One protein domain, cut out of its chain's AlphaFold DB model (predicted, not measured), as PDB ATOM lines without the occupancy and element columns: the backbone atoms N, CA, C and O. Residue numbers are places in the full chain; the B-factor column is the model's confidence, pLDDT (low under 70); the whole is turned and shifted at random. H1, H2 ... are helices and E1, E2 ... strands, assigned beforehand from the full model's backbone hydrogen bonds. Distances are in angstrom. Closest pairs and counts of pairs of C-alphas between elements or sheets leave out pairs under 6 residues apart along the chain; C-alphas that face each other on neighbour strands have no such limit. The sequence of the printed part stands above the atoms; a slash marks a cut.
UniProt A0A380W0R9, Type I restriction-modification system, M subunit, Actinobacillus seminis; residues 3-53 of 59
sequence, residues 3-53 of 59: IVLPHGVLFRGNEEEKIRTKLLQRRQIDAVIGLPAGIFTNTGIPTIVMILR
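What this domain is: This is residues 3 to 53 of the 59 residues of the protein "Type I restriction-modification system, M subunit" of Actinobacillus seminis (UniProt A0A380W0R9). A small sheet of three antiparallel strands makes one side of a flat, open arch, and the chain runs from E1 through the short helix H1 and the longer helix H2 back to E2 at the other edge of the sheet. H1 lies close by the sheet, while H2 is set off from it, with few contacts to the strands; the long loop of residues 35 to 46, between E2 and E3, makes the end of the longest axis that is opposite H2. The printed part has 51 residues with two named helices and three named strands, in the order E1, H1, H2, E2, E3 along the chain; the sheet's order is E1, E3, E2, and the class is mixed, helices and strands. The whole is only just compact, close to loose, with a radius of gyration of the C-alphas of 11.8 A, and its C-alphas span 34 by 24 by 12 A.

How they stand to each other: The sheet has as its inner strand E3, residues 47 to 52, with the edge strands E1, residues 3 to 6, and E2, residues 29 to 34, as its neighbours. E1 and E3 are antiparallel, with 144 degrees between their directions; C-alphas 6 and 47 face each other at 4.4 A. N 5 and O 48, 3.0 A apart, and N 48 and O 5, 2.8 A apart, are within hydrogen-bond range. E2 and E3 form a hairpin, antiparallel at 162 degrees, in which C-alphas 48 and 34 face each other at 4.5 A. Between these two strands N 33 and O 49 are 2.9 A apart and N 49 and O 33 are 2.8 A apart, both within hydrogen-bond range. H1, residues 7 to 10, is on the sheet but only grazes it; its closest C-alpha pair with E3 is that of His 7 and Thr 47, 5.4 A apart. H2, residues 15 to 25, only just touches H1, with 3 pairs of C-alphas within 8 A, the closest being those of Val 9 and Glu 16 at 6.4 A. H2 is not on the sheet, but only just, with 4 pairs of C-alphas within 10 A. The closest C-alphas of H2 and E2 are those of Leu 23 and Ile 29, 6.5 A apart. H2 is apart from E1 and from E3. E1, H1, H2 and E2 form a split strand-helix-strand unit, two strands running the same way with helices between them in the chain and E3 between them in the sheet, and its crossover is right-handed. Every O i to N i+4 pair of H2 is within hydrogen-bond range, and H1 is too short for such a pair; its one O i to N i+3 pair is within range.

Where its parts are: E3, residues 47 to 52, is 15.8 A from first to last C-alpha and ends with C-alpha 52 at (-73.809, -19.706, 15.157). E2, residues 29 to 34, measures 14.0 A. E1, residues 3 to 6, measures 10.2 A and begins with C-alpha 3 at (-76.184, -27.016, 13.547). H1, residues 7 to 10, is 5.9 A long. H2, residues 15 to 25, is 15.5 A long and begins with C-alpha 15 at (-88.506, -17.101, 3.580).

The domain as a whole: The two C-alphas farthest apart are those of Gln 25 and Thr 41, at 34.6 A, while those of Ile 3 and Arg 53, the first and last printed, are 11.3 A apart. The printed part has no cut. The links E1 to H1, H1 to H2 and H2 to E2 are tight, and the link E2 to E3, 12 residues, is long. The mean pLDDT of the printed part is 92.1, and no printed residue is under 70.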
ATOM      1  N   ILE A   3     -75.013 -26.346  14.124       94.62
ATOM      2  CA  ILE A   3     -76.184 -27.016  13.547       94.62
ATOM      3  C   ILE A   3     -75.825 -27.625  12.194       94.62
ATOM      4  O   ILE A   3     -75.116 -27.003  11.405       94.62
ATOM      5  N   VAL A   4     -76.313 -28.840  11.936       93.62
ATOM      6  CA  VAL A   4     -76.151 -29.528  10.650       93.62
ATOM      7  C   VAL A   4     -77.365 -29.242   9.775       93.62
ATOM      8  O   VAL A   4     -78.499 -29.428  10.215       93.62
ATOM      9  N   LEU A   5     -77.134 -28.781   8.548       93.31
ATOM     10  CA  LEU A   5     -78.183 -28.413   7.596       93.31
ATOM     11  C   LEU A   5     -77.806 -28.872   6.174       93.31
ATOM     12  O   LEU A   5     -76.622 -29.009   5.868       93.31
ATOM     13  N   PRO A   6     -78.769 -29.076   5.263       92.31
ATOM     14  CA  PRO A   6     -78.476 -29.228   3.836       92.31
ATOM     15  C   PRO A   6     -77.915 -27.932   3.232       92.31
ATOM     16  O   PRO A   6     -78.254 -26.844   3.694       92.31
ATOM     17  N   HIS A   7     -77.161 -28.021   2.131       92.69
ATOM     18  CA  HIS A   7     -76.625 -26.842   1.418       92.69
ATOM     19  C   HIS A   7     -77.690 -25.804   1.009       92.69
ATOM     20  O   HIS A   7     -77.375 -24.623   0.873       92.69
ATOM     21  N   GLY A   8     -78.948 -26.222   0.829       91.12
ATOM     22  CA  GLY A   8     -80.035 -25.365   0.345       91.12
ATOM     23  C   GLY A   8     -80.259 -24.086   1.154       91.12
ATOM     24  O   GLY A   8     -80.542 -23.047   0.564       91.12
ATOM     25  N   VAL A   9     -80.028 -24.123   2.471       93.38
ATOM     26  CA  VAL A   9     -80.201 -22.955   3.358       93.38
ATOM     27  C   VAL A   9     -79.277 -21.781   3.004       93.38
ATOM     28  O   VAL A   9     -79.526 -20.641   3.398       93.38
ATOM     29  N   LEU A  10     -78.204 -22.036   2.248       92.50
ATOM     30  CA  LEU A  10     -77.252 -21.009   1.828       92.50
ATOM     31  C   LEU A  10     -77.743 -20.189   0.632       92.50
ATOM     32  O   LEU A  10     -77.349 -19.032   0.514       92.50
ATOM     33  N   PHE A  11     -78.597 -20.748  -0.230       93.25
ATOM     34  CA  PHE A  11     -78.903 -20.144  -1.535       93.25
ATOM     35  C   PHE A  11     -80.387 -20.098  -1.903       93.25
ATOM     36  O   PHE A  11     -80.757 -19.340  -2.796       93.25
ATOM     37  N   ARG A  12     -81.258 -20.867  -1.243       94.38
ATOM     38  CA  ARG A  12     -82.698 -20.791  -1.510       94.38
ATOM     39  C   ARG A  12     -83.248 -19.410  -1.130       94.38
ATOM     40  O   ARG A  12     -82.738 -18.740  -0.223       94.38
ATOM     41  N   GLY A  13     -84.246 -18.979  -1.897       94.19
ATOM     42  CA  GLY A  13     -84.895 -17.671  -1.785       94.19
ATOM     43  C   GLY A  13     -86.076 -17.654  -0.810       94.19
ATOM     44  O   GLY A  13     -86.226 -18.539   0.036       94.19
ATOM     45  N   ASN A  14     -86.957 -16.665  -0.975       94.75
ATOM     46  CA  ASN A  14     -88.200 -16.496  -0.212       94.75
ATOM     47  C   ASN A  14     -87.952 -16.358   1.305       94.75
ATOM     48  O   ASN A  14     -87.192 -15.497   1.752       94.75
ATOM     49  N   GLU A  15     -88.606 -17.180   2.122       93.62
ATOM     50  CA  GLU A  15     -88.506 -17.101   3.580       93.62
ATOM     51  C   GLU A  15     -87.108 -17.469   4.102       93.62
ATOM     52  O   GLU A  15     -86.628 -16.846   5.053       93.62
ATOM     53  N   GLU A  16     -86.406 -18.409   3.456       92.88
ATOM     54  CA  GLU A  16     -85.036 -18.777   3.850       92.88
ATOM     55  C   GLU A  16     -84.056 -17.615   3.620       92.88
ATOM     56  O   GLU A  16     -83.179 -17.367   4.450       92.88
ATOM     57  N   GLU A  17     -84.252 -16.827   2.560       95.25
ATOM     58  CA  GLU A  17     -83.471 -15.614   2.315       95.25
ATOM     59  C   GLU A  17     -83.716 -14.546   3.387       95.25
ATOM     60  O   GLU A  17     -82.759 -13.960   3.895       95.25
ATOM     61  N   LYS A  18     -84.972 -14.320   3.796       96.00
ATOM     62  CA  LYS A  18     -85.286 -13.377   4.886       96.00
ATOM     63  C   LYS A  18     -84.595 -13.780   6.190       96.00
ATOM     64  O   LYS A  18     -84.085 -12.918   6.911       96.00
ATOM     65  N   ILE A  19     -84.553 -15.078   6.498       93.50
ATOM     66  CA  ILE A  19     -83.870 -15.608   7.688       93.50
ATOM     67  C   ILE A  19     -82.351 -15.444   7.557       93.50
ATOM     68  O   ILE A  19     -81.719 -14.903   8.469       93.50
ATOM     69  N   ARG A  20     -81.768 -15.842   6.418       93.81
ATOM     70  CA  ARG A  20     -80.332 -15.706   6.126       93.81
ATOM     71  C   ARG A  20     -79.879 -14.254   6.252       93.81
ATOM     72  O   ARG A  20     -78.904 -13.975   6.947       93.81
ATOM     73  N   THR A  21     -80.625 -13.321   5.668       94.19
ATOM     74  CA  THR A  21     -80.332 -11.885   5.734       94.19
ATOM     75  C   THR A  21     -80.361 -11.366   7.171       94.19
ATOM     76  O   THR A  21     -79.437 -10.666   7.580       94.19
ATOM     77  N   LYS A  22     -81.347 -11.763   7.989       93.56
ATOM     78  CA  LYS A  22     -81.391 -11.390   9.418       93.56
ATOM     79  C   LYS A  22     -80.196 -11.938  10.206       93.56
ATOM     80  O   LYS A  22     -79.638 -11.220  11.037       93.56
ATOM     81  N   LEU A  23     -79.793 -13.186   9.960       91.44
ATOM     82  CA  LEU A  23     -78.634 -13.806  10.620       91.44
ATOM     83  C   LEU A  23     -77.316 -13.118  10.235       91.44
ATOM     84  O   LEU A  23     -76.468 -12.890  11.102       91.44
ATOM     85  N   LEU A  24     -77.173 -12.746   8.959       90.94
ATOM     86  CA  LEU A  24     -76.022 -12.002   8.440       90.94
ATOM     87  C   LEU A  24     -75.950 -10.585   9.021       90.94
ATOM     88  O   LEU A  24     -74.907 -10.194   9.538       90.94
ATOM     89  N   GLN A  25     -77.061  -9.840   9.017       92.62
ATOM     90  CA  GLN A  25     -77.130  -8.484   9.584       92.62
ATOM     91  C   GLN A  25     -76.754  -8.460  11.068       92.62
ATOM     92  O   GLN A  25     -76.067  -7.553  11.531       92.62
ATOM     93  N   ARG A  26     -77.156  -9.489  11.819       90.81
ATOM     94  CA  ARG A  26     -76.816  -9.630  13.239       90.81
ATOM     95  C   ARG A  26     -75.411 -10.194  13.480       90.81
ATOM     96  O   ARG A  26     -75.029 -10.338  14.641       90.81
ATOM     97  N   ARG A  27     -74.644 -10.514  12.426       89.31
ATOM     98  CA  ARG A  27     -73.315 -11.160  12.493       89.31
ATOM     99  C   ARG A  27     -73.312 -12.393  13.400       89.31
ATOM    100  O   ARG A  27     -72.422 -12.577  14.226       89.31
ATOM    101  N   GLN A  28     -74.363 -13.205  13.291       92.06
ATOM    102  CA  GLN A  28     -74.534 -14.393  14.132       92.06
ATOM    103  C   GLN A  28     -73.938 -15.653  13.509       92.06
ATOM    104  O   GLN A  28     -73.817 -16.653  14.208       92.06
ATOM    105  N   ILE A  29     -73.577 -15.618  12.225       92.81
ATOM    106  CA  ILE A  29     -72.890 -16.712  11.536       92.81
ATOM    107  C   ILE A  29     -71.390 -16.482  11.688       92.81
ATOM    108  O   ILE A  29     -70.870 -15.487  11.192       92.81
ATOM    109  N   ASP A  30     -70.730 -17.386  12.401       93.50
ATOM    110  CA  ASP A  30     -69.294 -17.328  12.686       93.50
ATOM    111  C   ASP A  30     -68.504 -18.128  11.644       93.50
ATOM    112  O   ASP A  30     -67.519 -17.653  11.091       93.50
ATOM    113  N   ALA A  31     -68.994 -19.326  11.314       94.75
ATOM    114  CA  ALA A  31     -68.402 -20.178  10.291       94.75
ATOM    115  C   ALA A  31     -69.456 -21.044   9.592       94.75
ATOM    116  O   ALA A  31     -70.496 -21.386  10.162       94.75
ATOM    117  N   VAL A  32     -69.149 -21.438   8.357       95.19
ATOM    118  CA  VAL A  32     -69.882 -22.450   7.592       95.19
ATOM    119  C   VAL A  32     -68.867 -23.476   7.107       95.19
ATOM    120  O   VAL A  32     -67.942 -23.131   6.377       95.19
ATOM    121  N   ILE A  33     -69.031 -24.726   7.526       96.25
ATOM    122  CA  ILE A  33     -68.132 -25.831   7.194       96.25
ATOM    123  C   ILE A  33     -68.885 -26.774   6.260       96.25
ATOM    124  O   ILE A  33     -69.896 -27.350   6.656       96.25
ATOM    125  N   GLY A  34     -68.418 -26.916   5.021       94.12
ATOM    126  CA  GLY A  34     -68.976 -27.875   4.067       94.12
ATOM    127  C   GLY A  34     -68.508 -29.293   4.374       94.12
ATOM    128  O   GLY A  34     -67.321 -29.515   4.606       94.12
ATOM    129  N   LEU A  35     -69.434 -30.247   4.369       93.62
ATOM    130  CA  LEU A  35     -69.140 -31.662   4.538       93.62
ATOM    131  C   LEU A  35     -69.198 -32.385   3.182       93.62
ATOM    132  O   LEU A  35     -70.073 -32.086   2.364       93.62
ATOM    133  N   PRO A  36     -68.303 -33.361   2.943       90.19
ATOM    134  CA  PRO A  36     -68.402 -34.263   1.801       90.19
ATOM    135  C   PRO A  36     -69.771 -34.953   1.688       90.19
ATOM    136  O   PRO A  36     -70.444 -35.233   2.685       90.19
ATOM    137  N   ALA A  37     -70.170 -35.264   0.455       89.56
ATOM    138  CA  ALA A  37     -71.360 -36.063   0.181       89.56
ATOM    139  C   ALA A  37     -71.217 -37.493   0.744       89.56
ATOM    140  O   ALA A  37     -70.110 -38.018   0.847       89.56
ATOM    141  N   GLY A  38     -72.339 -38.126   1.099       86.38
ATOM    142  CA  GLY A  38     -72.361 -39.525   1.556       86.38
ATOM    143  C   GLY A  38     -71.858 -39.780   2.984       86.38
ATOM    144  O   GLY A  38     -71.743 -40.935   3.377       86.38
ATOM    145  N   ILE A  39     -71.587 -38.735   3.778       88.62
ATOM    146  CA  ILE A  39     -71.216 -38.877   5.200       88.62
ATOM    147  C   ILE A  39     -72.401 -39.332   6.065       88.62
ATOM    148  O   ILE A  39     -72.215 -40.052   7.045       88.62
ATOM    149  N   PHE A  40     -73.623 -38.920   5.719       87.88
ATOM    150  CA  PHE A  40     -74.826 -39.314   6.447       87.88
ATOM    151  C   PHE A  40     -75.424 -40.586   5.846       87.88
ATOM    152  O   PHE A  40     -75.761 -40.622   4.666       87.88
ATOM    153  N   THR A  41     -75.638 -41.607   6.677       85.56
ATOM    154  CA  THR A  41     -76.194 -42.911   6.263       85.56
ATOM    155  C   THR A  41     -77.585 -42.812   5.636       85.56
ATOM    156  O   THR A  41     -77.976 -43.676   4.860       85.56
ATOM    157  N   ASN A  42     -78.330 -41.752   5.961       83.81
ATOM    158  CA  ASN A  42     -79.722 -41.583   5.551       83.81
ATOM    159  C   ASN A  42     -79.881 -40.737   4.277       83.81
ATOM    160  O   ASN A  42     -80.969 -40.715   3.706       83.81
ATOM    161  N   THR A  43     -78.842 -40.009   3.838       84.50
ATOM    162  CA  THR A  43     -78.924 -39.115   2.668       84.50
ATOM    163  C   THR A  43     -77.570 -38.963   1.971       84.50
ATOM    164  O   THR A  43     -76.586 -38.606   2.612       84.50
ATOM    165  N   GLY A  44     -77.527 -39.094   0.640       85.38
ATOM    166  CA  GLY A  44     -76.312 -38.831  -0.152       85.38
ATOM    167  C   GLY A  44     -76.011 -37.347  -0.417       85.38
ATOM    168  O   GLY A  44     -75.010 -37.028  -1.050       85.38
ATOM    169  N   ILE A  45     -76.873 -36.432   0.032       88.81
ATOM    170  CA  ILE A  45     -76.772 -34.999  -0.275       88.81
ATOM    171  C   ILE A  45     -75.626 -34.366   0.543       88.81
ATOM    172  O   ILE A  45     -75.493 -34.670   1.730       88.81
ATOM    173  N   PRO A  46     -74.815 -33.463  -0.043       87.44
ATOM    174  CA  PRO A  46     -73.834 -32.685   0.710       87.44
ATOM    175  C   PRO A  46     -74.513 -31.771   1.741       87.44
ATOM    176  O   PRO A  46     -75.531 -31.117   1.484       87.44
ATOM    177  N   THR A  47     -73.933 -31.719   2.933       94.31
ATOM    178  CA  THR A  47     -74.462 -30.989   4.093       94.31
ATOM    179  C   THR A  47     -73.424 -30.004   4.612       94.31
ATOM    180  O   THR A  47     -72.252 -30.067   4.256       94.31
ATOM    181  N   ILE A  48     -73.860 -29.070   5.447       95.75
ATOM    182  CA  ILE A  48     -72.995 -28.105   6.115       95.75
ATOM    183  C   ILE A  48     -73.148 -28.205   7.625       95.75
ATOM    184  O   ILE A  48     -74.224 -28.527   8.132       95.75
ATOM    185  N   VAL A  49     -72.096 -27.820   8.335       96.06
ATOM    186  CA  VAL A  49     -72.160 -27.428   9.741       96.06
ATOM    187  C   VAL A  49     -72.086 -25.909   9.808       96.06
ATOM    188  O   VAL A  49     -71.083 -25.305   9.431       96.06
ATOM    189  N   MET A  50     -73.152 -25.277  10.290       95.81
ATOM    190  CA  MET A  50     -73.188 -23.837  10.521       95.81
ATOM    191  C   MET A  50     -72.895 -23.543  11.991       95.81
ATOM    192  O   MET A  50     -73.592 -24.024  12.889       95.81
ATOM    193  N   ILE A  51     -71.866 -22.736  12.233       95.31
ATOM    194  CA  ILE A  51     -71.488 -22.264  13.561       95.31
ATOM    195  C   ILE A  51     -72.151 -20.912  13.790       95.31
ATOM    196  O   ILE A  51     -71.839 -19.917  13.139       95.31
ATOM    197  N   LEU A  52     -73.089 -20.892  14.732       92.88
ATOM    198  CA  LEU A  52     -73.809 -19.706  15.157       92.88
ATOM    199  C   LEU A  52     -73.272 -19.215  16.501       92.88
ATOM    200  O   LEU A  52     -73.278 -19.952  17.498       92.88
ATOM    201  N   ARG A  53     -72.861 -17.949  16.549       89.31
ATOM    202  CA  ARG A  53     -72.460 -17.259  17.775       89.31
ATOM    203  C   ARG A  53     -73.570 -16.304  18.196       89.31
ATOM    204  O   ARG A  53     -74.073 -15.503  17.412       89.31
TER     205      ARG A  53